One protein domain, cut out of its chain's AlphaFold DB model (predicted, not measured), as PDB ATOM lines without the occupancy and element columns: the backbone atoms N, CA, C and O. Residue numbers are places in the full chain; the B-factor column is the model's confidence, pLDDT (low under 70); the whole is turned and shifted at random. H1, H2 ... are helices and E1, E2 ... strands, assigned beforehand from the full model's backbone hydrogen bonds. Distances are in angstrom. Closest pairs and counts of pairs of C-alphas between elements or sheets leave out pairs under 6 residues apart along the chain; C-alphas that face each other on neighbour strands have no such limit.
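This is residues 3 to 135 of the 140 residues of an uncharacterized protein of uncultured Corynebacteriales bacterium (UniProt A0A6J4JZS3). One eight-stranded antiparallel sheet, twisted and curled into an open trough, makes the core, with the short helix H2 in its hollow and the helix H1 packed on the outer face over E2, E3 and E4. The long stretch of residues 107 to 123, with no named element, leads from E8 near one edge of the sheet to H2. The printed part has 133 residues with two named helices and eight named strands, in the order E1 E2 E3 E4 E5 H1 E6 E7 E8 H2; across the sheet the order is E1 E8 E7 E6 E2 E3 E4 E5. The class is mixed, helices and strands. The whole is compact, with a radius of gyration of the C-alphas of 15.3 A, and its rounded outline spans 40 by 34 by 27 A.

E1 is residues 3 to 6, 9.8 A from first to last C-alpha, and begins at C-alpha 3 (341.518, 345.689, 141.581). E2, residues 18 to 26, is 25.9 A long; E3, residues 32 to 39, 23.0 A; E4, residues 46 to 53, 23.3 A; and E5, residues 56 to 62, 19.7 A. H1, residues 64 to 73, is 14.7 A long and begins at C-alpha 64 (334.543, 343.175, 111.731). E6 is residues 78 to 86, 24.9 A; E7 is residues 89 to 94, 15.6 A; and E8 is residues 102 to 106, 13.6 A. H2, residues 124 to 129, is 9.0 A long and ends at C-alpha 129 (354.235, 344.223, 126.639).

E1 is an edge strand, antiparallel to E8 at 143 degrees between directions, with N 4 and O 104 2.8 A apart, within hydrogen-bond range. E6, E7 and E8 form a meander, each strand the antiparallel neighbour of the one before. In the hairpin E7 and E8, N 92 and O 103 are 2.8 A apart; in the hairpin E6 and E7, N 84 and O 91 are 2.9 A apart. E6 and E2 are antiparallel at 145 degrees, with N 20 and O 81 at 2.8 A. A second meander is E2, E3, E4 and E5, ending at the edge strand E5. Its hairpins show N 21 and O 37 at 2.8 A for E2 and E3, N 36 and O 48 at 2.8 A for E3 and E4, and N 51 and O 58 at 2.9 A for E4 and E5. From edge to edge the strands' lines turn by 119 degrees and the way across the sheet turns by 74 degrees. The sheet and its helices make three layers, with H1 on one face and H2 on the other. H1 has a height over the sheet of 8.9 A and lies over E4, and only just over E2 and E3, with 3 of its C-alphas on each; it runs slantwise to the strands, at 51 degrees to E4 on the local plane. The closest C-alphas of H1 and E2 are those of Phe 71 and Val 23, 6.4 A apart. H2 has a height over the sheet of 4.7 A and lies over E6, only just slantwise to it at 32 degrees on the local plane. The closest C-alphas of H2 and E6 are those of Ala 128 and Arg 78, 4.6 A apart. H1 and H2 are apart. In both helices every O i to N i+4 pair is within hydrogen-bond range.

The two C-alphas farthest apart are those of Gly 12 and Asp 29, at 45.3 A. The printed part has no cut. The long links are E1 to E2, with 11 residues, and E8 to H2, with 17. The mean pLDDT of the printed part is 93.3, and no printed residue is under 70; H1 has a mean of 85.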
ATOM      1  N   ARG A   3     341.045 346.889 142.276       95.75
ATOM      2  CA  ARG A   3     341.518 345.689 141.581       95.75
ATOM      3  C   ARG A   3     342.246 344.786 142.569       95.75
ATOM      4  O   ARG A   3     343.114 345.249 143.300       95.75
ATOM      5  N   PHE A   4     341.926 343.502 142.539       96.81
ATOM      6  CA  PHE A   4     342.509 342.500 143.418       96.81
ATOM      7  C   PHE A   4     343.063 341.340 142.606       96.81
ATOM      8  O   PHE A   4     342.425 340.915 141.642       96.81
ATOM      9  N   ARG A   5     344.228 340.825 142.998       96.44
ATOM     10  CA  ARG A   5     344.767 339.575 142.457       96.44
ATOM     11  C   ARG A   5     344.176 338.400 143.222       96.44
ATOM     12  O   ARG A   5     344.072 338.454 144.442       96.44
ATOM     13  N   LEU A   6     343.805 337.349 142.505       95.81
ATOM     14  CA  LEU A   6     343.268 336.115 143.063       95.81
ATOM     15  C   LEU A   6     344.233 334.960 142.780       95.81
ATOM     16  O   LEU A   6     344.877 334.935 141.732       95.81
ATOM     17  N   ASP A   7     344.283 333.994 143.694       92.75
ATOM     18  CA  ASP A   7     345.035 332.743 143.511       92.75
ATOM     19  C   ASP A   7     344.194 331.648 142.827       92.75
ATOM     20  O   ASP A   7     344.717 330.626 142.394       92.75
ATOM     21  N   GLY A   8     342.881 331.865 142.716       94.00
ATOM     22  CA  GLY A   8     341.919 330.974 142.076       94.00
ATOM     23  C   GLY A   8     340.588 331.686 141.836       94.00
ATOM     24  O   GLY A   8     340.345 332.765 142.380       94.00
ATOM     25  N   LEU A   9     339.717 331.098 141.015       94.25
ATOM     26  CA  LEU A   9     338.382 331.653 140.779       94.25
ATOM     27  C   LEU A   9     337.587 331.730 142.097       94.25
ATOM     28  O   LEU A   9     337.709 330.827 142.931       94.25
ATOM     29  N   PRO A  10     336.766 332.780 142.311       92.25
ATOM     30  CA  PRO A  10     335.917 332.845 143.493       92.25
ATOM     31  C   PRO A  10     334.966 331.642 143.569       92.25
ATOM     32  O   PRO A  10     334.538 331.134 142.531       92.25
ATOM     33  N   PRO A  11     334.585 331.205 144.780       88.38
ATOM     34  CA  PRO A  11     333.570 330.173 144.936       88.38
ATOM     35  C   PRO A  11     332.196 330.674 144.460       88.38
ATOM     36  O   PRO A  11     331.865 331.851 144.620       88.38
ATOM     37  N   GLY A  12     331.381 329.757 143.938       87.56
ATOM     38  CA  GLY A  12     330.013 330.019 143.479       87.56
ATOM     39  C   GLY A  12     329.855 329.977 141.960       87.56
ATOM     40  O   GLY A  12     330.828 329.832 141.218       87.56
ATOM     41  N   ASP A  13     328.605 330.100 141.513       90.94
ATOM     42  CA  ASP A  13     328.269 330.017 140.095       90.94
ATOM     43  C   ASP A  13     328.630 331.324 139.378       90.94
ATOM     44  O   ASP A  13     328.126 332.395 139.747       90.94
ATOM     45  N   PRO A  14     329.496 331.277 138.354       95.06
ATOM     46  CA  PRO A  14     329.774 332.452 137.554       95.06
ATOM     47  C   PRO A  14     328.560 332.856 136.718       95.06
ATOM     48  O   PRO A  14     327.817 332.024 136.197       95.06
ATOM     49  N   GLY A  15     328.427 334.160 136.496       95.25
ATOM     50  CA  GLY A  15     327.601 334.695 135.422       95.25
ATOM     51  C   GLY A  15     328.150 334.342 134.028       95.25
ATOM     52  O   GLY A  15     329.229 333.752 133.907       95.25
ATOM     53  N   PRO A  16     327.437 334.741 132.960       95.75
ATOM     54  CA  PRO A  16     327.799 334.413 131.586       95.75
ATOM     55  C   PRO A  16     329.227 334.813 131.214       95.75
ATOM     56  O   PRO A  16     329.748 335.846 131.643       95.75
ATOM     57  N   GLU A  17     329.834 333.999 130.359       97.12
ATOM     58  CA  GLU A  17     331.187 334.209 129.868       97.12
ATOM     59  C   GLU A  17     331.237 335.275 128.764       97.12
ATOM     60  O   GLU A  17     330.465 335.250 127.806       97.12
ATOM     61  N   THR A  18     332.189 336.205 128.873       98.25
ATOM     62  CA  THR A  18     332.627 337.055 127.760       98.25
ATOM     63  C   THR A  18     334.110 336.824 127.508       98.25
ATOM     64  O   THR A  18     334.929 337.066 128.394       98.25
ATOM     65  N   VAL A  19     334.483 336.440 126.293       98.12
ATOM     66  CA  VAL A  19     335.888 336.387 125.882       98.12
ATOM     67  C   VAL A  19     336.321 337.782 125.457       98.12
ATOM     68  O   VAL A  19     335.655 338.428 124.650       98.12
ATOM     69  N   ILE A  20     337.451 338.242 125.984       98.12
ATOM     70  CA  ILE A  20     338.049 339.532 125.658       98.12
ATOM     71  C   ILE A  20     339.422 339.280 125.052       98.12
ATOM     72  O   ILE A  20     340.265 338.606 125.640       98.12
ATOM     73  N   ARG A  21     339.657 339.843 123.869       96.69
ATOM     74  CA  ARG A  21     340.962 339.845 123.205       96.69
ATOM     75  C   ARG A  21     341.372 341.276 122.941       96.69
ATOM     76  O   ARG A  21     340.612 342.034 122.348       96.69
ATOM     77  N   GLN A  22     342.564 341.649 123.371       97.56
ATOM     78  CA  GLN A  22     343.087 342.997 123.199       97.56
ATOM     79  C   GLN A  22     344.454 342.932 122.535       97.56
ATOM     80  O   GLN A  22     345.262 342.069 122.866       97.56
ATOM     81  N   VAL A  23     344.705 343.845 121.604       97.19
ATOM     82  CA  VAL A  23     346.032 344.099 121.037       97.19
ATOM     83  C   VAL A  23     346.388 345.564 121.227       97.19
ATOM     84  O   VAL A  23     345.505 346.429 121.217       97.19
ATOM     85  N   PHE A  24     347.675 345.824 121.414       96.69
ATOM     86  CA  PHE A  24     348.191 347.128 121.790       96.69
ATOM     87  C   PHE A  24     349.322 347.572 120.872       96.69
ATOM     88  O   PHE A  24     350.168 346.780 120.461       96.69
ATOM     89  N   TRP A  25     349.373 348.875 120.621       95.88
ATOM     90  CA  TRP A  25     350.515 349.531 120.006       95.88
ATOM     91  C   TRP A  25     350.880 350.755 120.826       95.88
ATOM     92  O   TRP A  25     350.014 351.557 121.178       95.88
ATOM     93  N   ARG A  26     352.175 350.914 121.085       93.31
ATOM     94  CA  ARG A  26     352.750 352.174 121.543       93.31
ATOM     95  C   ARG A  26     353.278 352.896 120.323       93.31
ATOM     96  O   ARG A  26     354.127 352.377 119.603       93.31
ATOM     97  N   LEU A  27     352.715 354.060 120.078       88.50
ATOM     98  CA  LEU A  27     353.155 354.972 119.044       88.50
ATOM     99  C   LEU A  27     354.109 355.993 119.688       88.50
ATOM    100  O   LEU A  27     354.178 356.113 120.915       88.50
ATOM    101  N   GLY A  28     354.871 356.714 118.866       87.19
ATOM    102  CA  GLY A  28     355.723 357.806 119.348       87.19
ATOM    103  C   GLY A  28     354.941 358.837 120.176       87.19
ATOM    104  O   GLY A  28     353.713 358.903 120.121       87.19
ATOM    105  N   ASP A  29     355.659 359.638 120.963       89.19
ATOM    106  CA  ASP A  29     355.097 360.776 121.710       89.19
ATOM    107  C   ASP A  29     354.003 360.413 122.737       89.19
ATOM    108  O   ASP A  29     353.124 361.216 123.054       89.19
ATOM    109  N   GLY A  30     354.046 359.187 123.273       89.19
ATOM    110  CA  GLY A  30     353.121 358.724 124.315       89.19
ATOM    111  C   GLY A  30     351.722 358.374 123.805       89.19
ATOM    112  O   GLY A  30     350.783 358.269 124.597       89.19
ATOM    113  N   TRP A  31     351.563 358.206 122.494       94.75
ATOM    114  CA  TRP A  31     350.318 357.732 121.905       94.75
ATOM    115  C   TRP A  31     350.176 356.220 122.069       94.75
ATOM    116  O   TRP A  31     351.140 355.471 121.910       94.75
ATOM    117  N   THR A  32     348.961 355.747 122.329       94.88
ATOM    118  CA  THR A  32     348.663 354.314 122.361       94.88
ATOM    119  C   THR A  32     347.402 353.987 121.575       94.88
ATOM    120  O   THR A  32     346.428 354.743 121.558       94.88
ATOM    121  N   LEU A  33     347.432 352.847 120.891       95.50
ATOM    122  CA  LEU A  33     346.272 352.250 120.244       95.50
ATOM    123  C   LEU A  33     345.938 350.948 120.956       95.50
ATOM    124  O   LEU A  33     346.827 350.146 121.242       95.50
ATOM    125  N   ARG A  34     344.651 350.715 121.190       96.56
ATOM    126  CA  ARG A  34     344.128 349.442 121.680       96.56
ATOM    127  C   ARG A  34     342.977 349.012 120.798       96.56
ATOM    128  O   ARG A  34     341.960 349.696 120.762       96.56
ATOM    129  N   LEU A  35     343.088 347.847 120.178       97.06
ATOM    130  CA  LEU A  35     341.934 347.176 119.593       97.06
ATOM    131  C   LEU A  35     341.453 346.102 120.568       97.06
ATOM    132  O   LEU A  35     342.240 345.269 121.011       97.06
ATOM    133  N   ARG A  36     340.169 346.141 120.916       97.31
ATOM    134  CA  ARG A  36     339.499 345.211 121.825       97.31
ATOM    135  C   ARG A  36     338.387 344.495 121.077       97.31
ATOM    136  O   ARG A  36     337.540 345.146 120.486       97.31
ATOM    137  N   ARG A  37     338.373 343.173 121.164       96.38
ATOM    138  CA  ARG A  37     337.299 342.294 120.710       96.38
ATOM    139  C   ARG A  37     336.660 341.680 121.930       96.38
ATOM    140  O   ARG A  37     337.365 341.027 122.700       96.38
ATOM    141  N   GLU A  38     335.365 341.870 122.108       96.50
ATOM    142  CA  GLU A  38     334.638 341.270 123.221       96.50
ATOM    143  C   GLU A  38     333.295 340.690 122.799       96.50
ATOM    144  O   GLU A  38     332.569 341.279 122.005       96.50
ATOM    145  N   GLY A  39     332.951 339.530 123.345       96.44
ATOM    146  CA  GLY A  39     331.649 338.913 123.121       96.44
ATOM    147  C   GLY A  39     331.527 337.558 123.812       96.44
ATOM    148  O   GLY A  39     332.526 337.037 124.320       96.44
ATOM    149  N   PRO A  40     330.315 336.984 123.859       96.19
ATOM    150  CA  PRO A  40     330.129 335.588 124.230       96.19
ATOM    151  C   PRO A  40     330.951 334.663 123.314       96.19
ATOM    152  O   PRO A  40     331.173 335.015 122.154       96.19
ATOM    153  N   PRO A  41     331.376 333.481 123.791       91.62
ATOM    154  CA  PRO A  41     332.163 332.542 122.987       91.62
ATOM    155  C   PRO A  41     331.436 332.096 121.705       91.62
ATOM    156  O   PRO A  41     332.083 331.901 120.679       91.62
ATOM    157  N   ASP A  42     330.102 332.026 121.752       92.06
ATOM    158  CA  ASP A  42     329.252 331.490 120.682       92.06
ATOM    159  C   ASP A  42     328.483 332.571 119.897       92.06
ATOM    160  O   ASP A  42     327.501 332.274 119.216       92.06
ATOM    161  N   ALA A  43     328.888 333.842 119.993       91.75
ATOM    162  CA  ALA A  43     328.217 334.950 119.315       91.75
ATOM    163  C   ALA A  43     329.197 335.878 118.587       91.75
ATOM    164  O   ALA A  43     330.400 335.893 118.847       91.75
ATOM    165  N   ALA A  44     328.661 336.677 117.660       91.31
ATOM    166  CA  ALA A  44     329.434 337.710 116.985       91.31
ATOM    167  C   ALA A  44     329.971 338.717 118.023       91.31
ATOM    168  O   ALA A  44     329.177 339.275 118.788       91.31
ATOM    169  N   PRO A  45     331.293 338.949 118.078       93.62
ATOM    170  CA  PRO A  45     331.866 339.874 119.037       93.62
ATOM    171  C   PRO A  45     331.740 341.322 118.554       93.62
ATOM    172  O   PRO A  45     331.621 341.596 117.358       93.62
ATOM    173  N   THR A  46     331.852 342.250 119.493       95.69
ATOM    174  CA  THR A  46     332.028 343.676 119.227       95.69
ATOM    175  C   THR A  46     333.514 344.001 119.179       95.69
ATOM    176  O   THR A  46     334.269 343.622 120.078       95.69
ATOM    177  N   ASP A  47     333.925 344.726 118.142       96.25
ATOM    178  CA  ASP A  47     335.280 345.239 117.987       96.25
ATOM    179  C   ASP A  47     335.314 346.747 118.263       96.25
ATOM    180  O   ASP A  47     334.547 347.516 117.687       96.25
ATOM    181  N   THR A  48     336.236 347.177 119.119       96.88
ATOM    182  CA  THR A  48     336.369 348.563 119.567       96.88
ATOM    183  C   THR A  48     337.824 349.011 119.495       96.88
ATOM    184  O   THR A  48     338.708 348.378 120.072       96.88
ATOM    185  N   LEU A  49     338.086 350.126 118.815       96.00
ATOM    186  CA  LEU A  49     339.390 350.777 118.746       96.00
ATOM    187  C   LEU A  49     339.424 351.976 119.688       96.00
ATOM    188  O   LEU A  49     338.679 352.934 119.507       96.00
ATOM    189  N   ALA A  50     340.337 351.948 120.648       96.19
ATOM    190  CA  ALA A  50     340.674 353.094 121.471       96.19
ATOM    191  C   ALA A  50     341.995 353.715 121.006       96.19
ATOM    192  O   ALA A  50     342.983 353.012 120.788       96.19
ATOM    193  N   VAL A  51     342.006 355.041 120.900       95.06
ATOM    194  CA  VAL A  51     343.176 355.865 120.587       95.06
ATOM    195  C   VAL A  51     343.414 356.791 121.767       95.06
ATOM    196  O   VAL A  51     342.518 357.542 122.148       95.06
ATOM    197  N   ARG A  52     344.602 356.751 122.362       95.25
ATOM    198  CA  ARG A  52     344.973 357.595 123.503       95.25
ATOM    199  C   ARG A  52     346.221 358.397 123.182       95.25
ATOM    200  O   ARG A  52     347.108 357.926 122.478       95.25
ATOM    201  N   ARG A  53     346.279 359.603 123.734       93.12
ATOM    202  CA  ARG A  53     347.440 360.493 123.724       93.12
ATOM    203  C   ARG A  53     347.540 361.211 125.072       93.12
ATOM    204  O   ARG A  53     346.564 361.205 125.829       93.12
ATOM    205  N   PRO A  54     348.650 361.900 125.372       91.38
ATOM    206  CA  PRO A  54     348.729 362.735 126.564       91.38
ATOM    207  C   PRO A  54     347.554 363.726 126.639       91.38
ATOM    208  O   PRO A  54     347.346 364.542 125.742       91.38
ATOM    209  N   GLY A  55     346.744 363.610 127.695       90.62
ATOM    210  CA  GLY A  55     345.605 364.494 127.967       90.62
ATOM    211  C   GLY A  55     344.324 364.250 127.155       90.62
ATOM    212  O   GLY A  55     343.363 364.987 127.361       90.62
ATOM    213  N   ALA A  56     344.258 363.257 126.257       92.44
ATOM    214  CA  ALA A  56     343.025 362.959 125.514       92.44
ATOM    215  C   ALA A  56     342.907 361.489 125.080       92.44
ATOM    216  O   ALA A  56     343.902 360.792 124.889       92.44
ATOM    217  N   GLY A  57     341.677 361.030 124.848       93.50
ATOM    218  CA  GLY A  57     341.419 359.712 124.284       93.50
ATOM    219  C   GLY A  57     340.063 359.624 123.595       93.50
ATOM    220  O   GLY A  57     339.141 360.367 123.924       93.50
ATOM    221  N   TRP A  58     339.966 358.700 122.645       95.44
ATOM    222  CA  TRP A  58     338.769 358.418 121.860       95.44
ATOM    223  C   TRP A  58     338.560 356.915 121.745       95.44
ATOM    224  O   TRP A  58     339.522 356.147 121.776       95.44
ATOM    225  N   GLU A  59     337.308 356.501 121.585       95.25
ATOM    226  CA  GLU A  59     336.932 355.104 121.411       95.25
ATOM    227  C   GLU A  59     335.873 354.980 120.309       95.25
ATOM    228  O   GLU A  59     334.933 355.771 120.250       95.25
ATOM    229  N   PHE A  60     336.057 354.008 119.417       93.56
ATOM    230  CA  PHE A  60     335.254 353.817 118.212       93.56
ATOM    231  C   PHE A  60     334.875 352.347 118.061       93.56
ATOM    232  O   PHE A  60     335.737 351.479 118.184       93.56
ATOM    233  N   VAL A  61     333.619 352.057 117.725       93.56
ATOM    234  CA  VAL A  61     333.220 350.711 117.288       93.56
ATOM    235  C   VAL A  61     333.694 350.511 115.848       93.56
ATOM    236  O   VAL A  61     333.468 351.369 114.994       93.56
ATOM    237  N   LEU A  62     334.361 349.393 115.579       89.50
ATOM    238  CA  LEU A  62     334.839 349.026 114.251       89.50
ATOM    239  C   LEU A  62     333.965 347.938 113.628       89.50
ATOM    240  O   LEU A  62     333.454 347.051 114.307       89.50
ATOM    241  N   ALA A  63     333.860 347.970 112.301       85.31
ATOM    242  CA  ALA A  63     333.353 346.833 111.544       85.31
ATOM    243  C   ALA A  63     334.316 345.630 111.651       85.31
ATOM    244  O   ALA A  63     335.527 345.795 111.812       85.31
ATOM    245  N   ALA A  64     333.786 344.413 111.510       80.31
ATOM    246  CA  ALA A  64     334.543 343.175 111.731       80.31
ATOM    247  C   ALA A  64     335.747 342.992 110.778       80.31
ATOM    248  O   ALA A  64     336.808 342.526 111.195       80.31
ATOM    249  N   GLU A  65     335.590 343.377 109.508       85.50
ATOM    250  CA  GLU A  65     336.623 343.286 108.461       85.50
ATOM    251  C   GLU A  65     337.905 344.072 108.816       85.50
ATOM    252  O   GLU A  65     338.963 343.450 108.977       85.50
ATOM    253  N   PRO A  66     337.856 345.405 109.045       80.25
ATOM    254  CA  PRO A  66     339.053 346.165 109.411       80.25
ATOM    255  C   PRO A  66     339.660 345.709 110.746       80.25
ATOM    256  O   PRO A  66     340.885 345.696 110.893       80.25
ATOM    257  N   ALA A  67     338.837 345.268 111.704       85.62
ATOM    258  CA  ALA A  67     339.327 344.748 112.976       85.62
ATOM    259  C   ALA A  67     340.164 343.468 112.802       85.62
ATOM    260  O   ALA A  67     341.219 343.328 113.422       85.62
ATOM    261  N   ALA A  68     339.755 342.544 111.926       85.38
ATOM    262  CA  ALA A  68     340.489 341.301 111.685       85.38
ATOM    263  C   ALA A  68     341.902 341.540 111.117       85.38
ATOM    264  O   ALA A  68     342.855 340.852 111.499       85.38
ATOM    265  N   GLY A  69     342.058 342.525 110.225       86.31
ATOM    266  CA  GLY A  69     343.367 342.952 109.723       86.31
ATOM    267  C   GLY A  69     344.269 343.490 110.837       86.31
ATOM    268  O   GLY A  69     345.403 343.036 110.996       86.31
ATOM    269  N   LEU A  70     343.736 344.392 111.662       87.69
ATOM    270  CA  LEU A  70     344.469 345.018 112.765       87.69
ATOM    271  C   LEU A  70     344.869 344.019 113.862       87.69
ATOM    272  O   LEU A  70     345.995 344.071 114.349       87.69
ATOM    273  N   PHE A  71     344.011 343.055 114.207       87.69
ATOM    274  CA  PHE A  71     344.361 342.005 115.174       87.69
ATOM    275  C   PHE A  71     345.585 341.190 114.751       87.69
ATOM    276  O   PHE A  71     346.409 340.840 115.594       87.69
ATOM    277  N   ARG A  72     345.726 340.904 113.451       86.62
ATOM    278  CA  ARG A  72     346.905 340.203 112.924       86.62
ATOM    279  C   ARG A  72     348.165 341.059 113.037       86.62
ATOM    280  O   ARG A  72     349.198 340.547 113.452       86.62
ATOM    281  N   ALA A  73     348.068 342.353 112.738       86.69
ATOM    282  CA  ALA A  73     349.193 343.284 112.839       86.69
ATOM    283  C   ALA A  73     349.658 343.535 114.290       86.69
ATOM    284  O   ALA A  73     350.826 343.831 114.517       86.69
ATOM    285  N   GLY A  74     348.758 343.417 115.273       83.62
ATOM    286  CA  GLY A  74     349.041 343.648 116.698       83.62
ATOM    287  C   GLY A  74     349.390 342.395 117.502       83.62
ATOM    288  O   GLY A  74     349.487 342.462 118.725       83.62
ATOM    289  N   ALA A  75     349.551 341.239 116.851       77.44
ATOM    290  CA  ALA A  75     349.619 339.944 117.534       77.44
ATOM    291  C   ALA A  75     350.786 339.798 118.533       77.44
ATOM    292  O   ALA A  75     350.686 338.971 119.439       77.44
ATOM    293  N   GLY A  76     351.857 340.588 118.391       85.56
ATOM    294  CA  GLY A  76     353.018 340.569 119.290       85.56
ATOM    295  C   GLY A  76     352.786 341.200 120.667       85.56
ATOM    296  O   GLY A  76     353.529 340.898 121.594       85.56
ATOM    297  N   HIS A  77     351.754 342.036 120.825       95.12
ATOM    298  CA  HIS A  77     351.447 342.726 122.081       95.12
ATOM    299  C   HIS A  77     349.962 342.582 122.387       95.12
ATOM    300  O   HIS A  77     349.146 343.435 122.030       95.12
ATOM    301  N   ARG A  78     349.595 341.466 123.023       95.50
ATOM    302  CA  ARG A  78     348.194 341.085 123.217       95.50
ATOM    303  C   ARG A  78     347.902 340.551 124.609       95.50
ATOM    304  O   ARG A  78     348.744 339.905 125.223       95.50
ATOM    305  N   THR A  79     346.661 340.727 125.042       97.50
ATOM    306  CA  THR A  79     346.088 340.022 126.191       97.50
ATOM    307  C   THR A  79     344.821 339.301 125.768       97.50
ATOM    308  O   THR A  79     344.071 339.767 124.906       97.50
ATOM    309  N   VAL A  80     344.589 338.138 126.371       97.25
ATOM    310  CA  VAL A  80     343.330 337.412 126.244       97.25
ATOM    311  C   VAL A  80     342.879 336.991 127.619       97.25
ATOM    312  O   VAL A  80     343.676 336.486 128.404       97.25
ATOM    313  N   ALA A  81     341.607 337.244 127.896       98.31
ATOM    314  CA  ALA A  81     340.992 336.937 129.165       98.31
ATOM    315  C   ALA A  81     339.545 336.496 128.970       98.31
ATOM    316  O   ALA A  81     338.856 336.937 128.046       98.31
ATOM    317  N   THR A  82     339.080 335.665 129.885       98.44
ATOM    318  CA  THR A  82     337.671 335.358 130.071       98.44
ATOM    319  C   THR A  82     337.134 336.224 131.202       98.44
ATOM    320  O   THR A  82     337.644 336.197 132.320       98.44
ATOM    321  N   ARG A  83     336.091 337.004 130.914       98.25
ATOM    322  CA  ARG A  83     335.367 337.813 131.894       98.25
ATOM    323  C   ARG A  83     334.120 337.080 132.361       98.25
ATOM    324  O   ARG A  83     333.294 336.700 131.532       98.25
ATOM    325  N   ARG A  84     333.947 336.972 133.677       97.62
ATOM    326  CA  ARG A  84     332.731 336.456 134.326       97.62
ATOM    327  C   ARG A  84     332.348 337.346 135.509       97.62
ATOM    328  O   ARG A  84     333.206 337.987 136.118       97.62
ATOM    329  N   ALA A  85     331.061 337.394 135.834       95.88
ATOM    330  CA  ALA A  85     330.583 338.040 137.055       95.88
ATOM    331  C   ALA A  85     330.519 337.015 138.197       95.88
ATOM    332  O   ALA A  85     329.980 335.932 138.009       95.88
ATOM    333  N   TYR A  86     331.029 337.364 139.374       93.94
ATOM    334  CA  TYR A  86     330.920 336.584 140.610       93.94
ATOM    335  C   TYR A  86     330.310 337.480 141.690       93.94
ATOM    336  O   TYR A  86     331.018 338.201 142.398       93.94
ATOM    337  N   GLY A  87     328.977 337.500 141.771       90.88
ATOM    338  CA  GLY A  87     328.252 338.426 142.644       90.88
ATOM    339  C   GLY A  87     328.627 339.892 142.352       90.88
ATOM    340  O   GLY A  87     328.422 340.345 141.226       90.88
ATOM    341  N   PRO A  88     329.187 340.650 143.318       91.56
ATOM    342  CA  PRO A  88     329.567 342.052 143.119       91.56
ATOM    343  C   PRO A  88     330.887 342.241 142.348       91.56
ATOM    344  O   PRO A  88     331.333 343.377 142.167       91.56
ATOM    345  N   TRP A  89     331.543 341.153 141.934       94.44
ATOM    346  CA  TRP A  89     332.863 341.181 141.315       94.44
ATOM    347  C   TRP A  89     332.795 340.895 139.822       94.44
ATOM    348  O   TRP A  89     332.167 339.935 139.386       94.44
ATOM    349  N   THR A  90     333.517 341.686 139.036       96.50
ATOM    350  CA  THR A  90     333.893 341.308 137.671       96.50
ATOM    351  C   THR A  90     335.269 340.665 137.718       96.50
ATOM    352  O   THR A  90     336.231 341.318 138.124       96.50
ATOM    353  N   VAL A  91     335.362 339.404 137.307       97.62
ATOM    354  CA  VAL A  91     336.595 338.613 137.327       97.62
ATOM    355  C   VAL A  91     337.100 338.415 135.905       97.62
ATOM    356  O   VAL A  91     336.328 338.048 135.023       97.62
ATOM    357  N   LEU A  92     338.390 338.672 135.700       98.31
ATOM    358  CA  LEU A  92     339.144 338.383 134.488       98.31
ATOM    359  C   LEU A  92     340.121 337.246 134.777       98.31
ATOM    360  O   LEU A  92     341.025 337.397 135.594       98.31
ATOM    361  N   GLU A  93     339.934 336.128 134.094       98.31
ATOM    362  CA  GLU A  93     340.860 334.998 134.054       98.31
ATOM    363  C   GLU A  93     341.692 335.120 132.774       98.31
ATOM    364  O   GLU A  93     341.134 335.053 131.679       98.31
ATOM    365  N   TYR A  94     342.994 335.386 132.895       98.19
ATOM    366  CA  TYR A  94     343.874 335.601 131.744       98.19
ATOM    367  C   TYR A  94     344.450 334.287 131.209       98.19
ATOM    368  O   TYR A  94     344.693 333.341 131.955       98.19
ATOM    369  N   HIS A  95     344.718 334.268 129.903       96.75
ATOM    370  CA  HIS A  95     345.127 333.082 129.150       96.75
ATOM    371  C   HIS A  95     346.474 333.276 128.436       96.75
ATOM    372  O   HIS A  95     346.952 334.404 128.250       96.75
ATOM    373  N   TRP A  96     347.059 332.166 127.970       93.50
ATOM    374  CA  TRP A  96     348.327 332.106 127.228       93.50
ATOM    375  C   TRP A  96     349.507 332.717 127.995       93.50
ATOM    376  O   TRP A  96     349.901 332.235 129.048       93.50
ATOM    377  N   GLU A  97     350.093 333.795 127.479       93.25
ATOM    378  CA  GLU A  97     351.277 334.444 128.049       93.25
ATOM    379  C   GLU A  97     351.016 335.008 129.461       93.25
ATOM    380  O   GLU A  97     351.950 335.213 130.235       93.25
ATOM    381  N   ASN A  98     349.741 335.238 129.793       96.31
ATOM    382  CA  ASN A  98     349.281 335.730 131.088       96.31
ATOM    383  C   ASN A  98     348.545 334.651 131.910       96.31
ATOM    384  O   ASN A  98     347.817 334.984 132.840       96.31
ATOM    385  N   GLU A  99     348.707 333.372 131.560       94.94
ATOM    386  CA  GLU A  99     348.078 332.256 132.268       94.94
ATOM    387  C   GLU A  99     348.475 332.217 133.753       94.94
ATOM    388  O   GLU A  99     349.601 332.550 134.134       94.94
ATOM    389  N   GLY A 100     347.512 331.854 134.606       94.25
ATOM    390  CA  GLY A 100     347.649 331.886 136.065       94.25
ATOM    391  C   GLY A 100     347.352 333.246 136.709       94.25
ATOM    392  O   GLY A 100     347.299 333.331 137.936       94.25
ATOM    393  N   LEU A 101     347.118 334.308 135.926       97.69
ATOM    394  CA  LEU A 101     346.647 335.589 136.450       97.69
ATOM    395  C   LEU A 101     345.116 335.645 136.485       97.69
ATOM    396  O   LEU A 101     344.449 335.571 135.454       97.69
ATOM    397  N   ILE A 102     344.569 335.884 137.678       97.94
ATOM    398  CA  ILE A 102     343.149 336.168 137.883       97.94
ATOM    399  C   ILE A 102     343.019 337.518 138.586       97.94
ATOM    400  O   ILE A 102     343.628 337.750 139.635       97.94
ATOM    401  N   LEU A 103     342.221 338.414 138.009       97.94
ATOM    402  CA  LEU A 103     341.962 339.746 138.550       97.94
ATOM    403  C   LEU A 103     340.476 339.941 138.820       97.94
ATOM    404  O   LEU A 103     339.657 339.806 137.916       97.94
ATOM    405  N   ALA A 104     340.126 340.338 140.039       97.06
ATOM    406  CA  ALA A 104     338.785 340.798 140.372       97.06
ATOM    407  C   ALA A 104     338.746 342.322 140.434       97.06
ATOM    408  O   ALA A 104     339.649 342.972 140.961       97.06
ATOM    409  N   THR A 105     337.662 342.902 139.935       96.12
ATOM    410  CA  THR A 105     337.385 344.332 140.040       96.12
ATOM    411  C   THR A 105     335.985 344.559 140.584       96.12
ATOM    412  O   THR A 105     335.050 343.823 140.267       96.12
ATOM    413  N   GLY A 106     335.847 345.563 141.442       91.00
ATOM    414  CA  GLY A 106     334.584 345.870 142.105       91.00
ATOM    415  C   GLY A 106     334.728 346.981 143.138       91.00
ATOM    416  O   GLY A 106     335.797 347.579 143.302       91.00
ATOM    417  N   THR A 107     333.624 347.283 143.814       81.12
ATOM    418  CA  THR A 107     333.543 348.311 144.866       81.12
ATOM    419  C   THR A 107     333.331 347.729 146.264       81.12
ATOM    420  O   THR A 107     333.456 348.460 147.243       81.12
ATOM    421  N   ALA A 108     333.047 346.426 146.371       83.12
ATOM    422  CA  ALA A 108     332.882 345.728 147.642       83.12
ATOM    423  C   ALA A 108     334.221 345.552 148.393       83.12
ATOM    424  O   ALA A 108     335.305 345.784 147.852       83.12
ATOM    425  N   ALA A 109     334.153 345.142 149.661       83.62
ATOM    426  CA  ALA A 109     335.332 344.717 150.411       83.62
ATOM    427  C   ALA A 109     335.776 343.323 149.940       83.62
ATOM    428  O   ALA A 109     334.964 342.398 149.908       83.62
ATOM    429  N   ALA A 110     337.048 343.172 149.564       85.38
ATOM    430  CA  ALA A 110     337.588 341.888 149.129       85.38
ATOM    431  C   ALA A 110     337.764 340.916 150.312       85.38
ATOM    432  O   ALA A 110     338.157 341.352 151.398       85.38
ATOM    433  N   PRO A 111     337.543 339.603 150.111       85.44
ATOM    434  CA  PRO A 111     337.704 338.574 151.138       85.44
ATOM    435  C   PRO A 111     339.187 338.207 151.343       85.44
ATOM    436  O   PRO A 111     339.585 337.059 151.184       85.44
ATOM    437  N   GLY A 112     340.027 339.198 151.655       89.75
ATOM    438  CA  GLY A 112     341.463 339.005 151.897       89.75
ATOM    439  C   GLY A 112     342.338 338.925 150.640       89.75
ATOM    440  O   GLY A 112     343.524 338.629 150.751       89.75
ATOM    441  N   TRP A 113     341.792 339.204 149.453       94.25
ATOM    442  CA  TRP A 113     342.580 339.232 148.219       94.25
ATOM    443  C   TRP A 113     343.599 340.386 148.209       94.25
ATOM    444  O   TRP A 113     343.244 341.503 148.605       94.25
ATOM    445  N   PRO A 114     344.833 340.159 147.715       95.06
ATOM    446  CA  PRO A 114     345.824 341.213 147.523       95.06
ATOM    447  C   PRO A 114     345.291 342.372 146.674       95.06
ATOM    448  O   PRO A 114     344.915 342.185 145.516       95.06
ATOM    449  N   ASP A 115     345.278 343.580 147.242       95.31
ATOM    450  CA  ASP A 115     344.916 344.802 146.521       95.31
ATOM    451  C   ASP A 115     346.079 345.230 145.618       95.31
ATOM    452  O   ASP A 115     347.178 345.541 146.082       95.31
ATOM    453  N   VAL A 116     345.829 345.225 144.312       95.62
ATOM    454  CA  VAL A 116     346.789 345.613 143.270       95.62
ATOM    455  C   VAL A 116     346.326 346.868 142.529       95.62
ATOM    456  O   VAL A 116     346.735 347.142 141.400       95.62
ATOM    457  N   THR A 117     345.442 347.647 143.156       94.75
ATOM    458  CA  THR A 117     344.979 348.929 142.627       94.75
ATOM    459  C   THR A 117     346.163 349.877 142.438       94.75
ATOM    460  O   THR A 117     346.995 350.035 143.327       94.75
ATOM    461  N   GLY A 118     346.236 350.519 141.269       94.19
ATOM    462  CA  GLY A 118     347.306 351.465 140.932       94.19
ATOM    463  C   GLY A 118     348.656 350.822 140.603       94.19
ATOM    464  O   GLY A 118     349.622 351.540 140.380       94.19
ATOM    465  N   GLN A 119     348.744 349.488 140.566       95.81
ATOM    466  CA  GLN A 119     349.953 348.802 140.121       95.81
ATOM    467  C   GLN A 119     349.921 348.612 138.605       95.81
ATOM    468  O   GLN A 119     349.196 347.755 138.093       95.81
ATOM    469  N   ASP A 120     350.759 349.375 137.898       95.12
ATOM    470  CA  ASP A 120     350.838 349.372 136.431       95.12
ATOM    471  C   ASP A 120     351.088 347.982 135.842       95.12
ATOM    472  O   ASP A 120     350.618 347.691 134.747       95.12
ATOM    473  N   ALA A 121     351.787 347.100 136.564       95.69
ATOM    474  CA  ALA A 121     352.073 345.731 136.130       95.69
ATOM    475  C   ALA A 121     350.807 344.889 135.870       95.69
ATOM    476  O   ALA A 121     350.868 343.928 135.109       95.69
ATOM    477  N   TYR A 122     349.669 345.258 136.467       96.50
ATOM    478  CA  TYR A 122     348.378 344.580 136.304       96.50
ATOM    479  C   TYR A 122     347.423 345.311 135.346       96.50
ATOM    480  O   TYR A 122     346.253 344.941 135.243       96.50
ATOM    481  N   GLU A 123     347.881 346.364 134.665       95.75
ATOM    482  CA  GLU A 123     347.128 346.986 133.575       95.75
ATOM    483  C   GLU A 123     347.236 346.145 132.298       95.75
ATOM    484  O   GLU A 123     348.308 345.631 131.973       95.75
ATOM    485  N   ASP A 124     346.146 346.052 131.526       96.19
ATOM    486  CA  ASP A 124     346.104 345.236 130.299       96.19
ATOM    487  C   ASP A 124     347.221 345.590 129.308       96.19
ATOM    488  O   ASP A 124     347.770 344.709 128.652       96.19
ATOM    489  N   GLU A 125     347.547 346.879 129.181       95.56
ATOM    490  CA  GLU A 125     348.617 347.324 128.289       95.56
ATOM    491  C   GLU A 125     349.970 346.791 128.771       95.56
ATOM    492  O   GLU A 125     350.720 346.211 127.992       95.56
ATOM    493  N   SER A 126     350.277 346.928 130.061       95.94
ATOM    494  CA  SER A 126     351.524 346.413 130.626       95.94
ATOM    495  C   SER A 126     351.635 344.900 130.463       95.94
ATOM    496  O   SER A 126     352.687 344.426 130.046       95.94
ATOM    497  N   LEU A 127     350.548 344.157 130.697       97.00
ATOM    498  CA  LEU A 127     350.484 342.703 130.499       97.00
ATOM    499  C   LEU A 127     350.667 342.282 129.032       97.00
ATOM    500  O   LEU A 127     351.101 341.163 128.760       97.00
ATOM    501  N   ALA A 128     350.356 343.160 128.076       96.31
ATOM    502  CA  ALA A 128     350.592 342.915 126.655       96.31
ATOM    503  C   ALA A 128     352.072 343.061 126.261       96.31
ATOM    504  O   ALA A 128     352.531 342.374 125.350       96.31
ATOM    505  N   PHE A 129     352.813 343.963 126.917       95.25
ATOM    506  CA  PHE A 129     354.235 344.223 126.639       95.25
ATOM    507  C   PHE A 129     355.191 343.438 127.543       95.25
ATOM    508  O   PHE A 129     356.315 343.151 127.139       95.25
ATOM    509  N   ARG A 130     354.763 343.111 128.763       95.75
ATOM    510  CA  ARG A 130     355.506 342.320 129.744       95.75
ATOM    511  C   ARG A 130     354.541 341.338 130.428       95.75
ATOM    512  O   ARG A 130     353.970 341.670 131.472       95.75
ATOM    513  N   PRO A 131     354.337 340.153 129.832       95.12
ATOM    514  CA  PRO A 131     353.384 339.167 130.323       95.12
ATOM    515  C   PRO A 131     353.628 338.742 131.770       95.12
ATOM    516  O   PRO A 131     354.765 338.716 132.241       95.12
ATOM    517  N   PHE A 132     352.553 338.368 132.465       94.38
ATOM    518  CA  PHE A 132     352.553 337.970 133.873       94.38
ATOM    519  C   PHE A 132     353.630 336.931 134.200       94.38
ATOM    520  O   PHE A 132     354.386 337.100 135.159       94.38
ATOM    521  N   ARG A 133     353.761 335.896 133.362       90.94
ATOM    522  CA  ARG A 133     354.729 334.807 133.565       90.94
ATOM    523  C   ARG A 133     356.189 335.284 133.638       90.94
ATOM    524  O   ARG A 133     357.011 334.616 134.256       90.94
ATOM    525  N   ASP A 134     356.506 336.430 133.034       91.94
ATOM    526  CA  ASP A 134     357.876 336.943 132.928       91.94
ATOM    527  C   ASP A 134     358.325 337.693 134.195       91.94
ATOM    528  O   ASP A 134     359.494 338.062 134.329       91.94
ATOM    529  N   TRP A 135     357.413 337.977 135.127       90.88
ATOM    530  CA  TRP A 135     357.733 338.736 136.341       90.88
ATOM    531  C   TRP A 135     357.074 338.222 137.610       90.88
ATOM    532  O   TRP A 135     357.558 338.520 138.699       90.88
TER     533      TRP A 135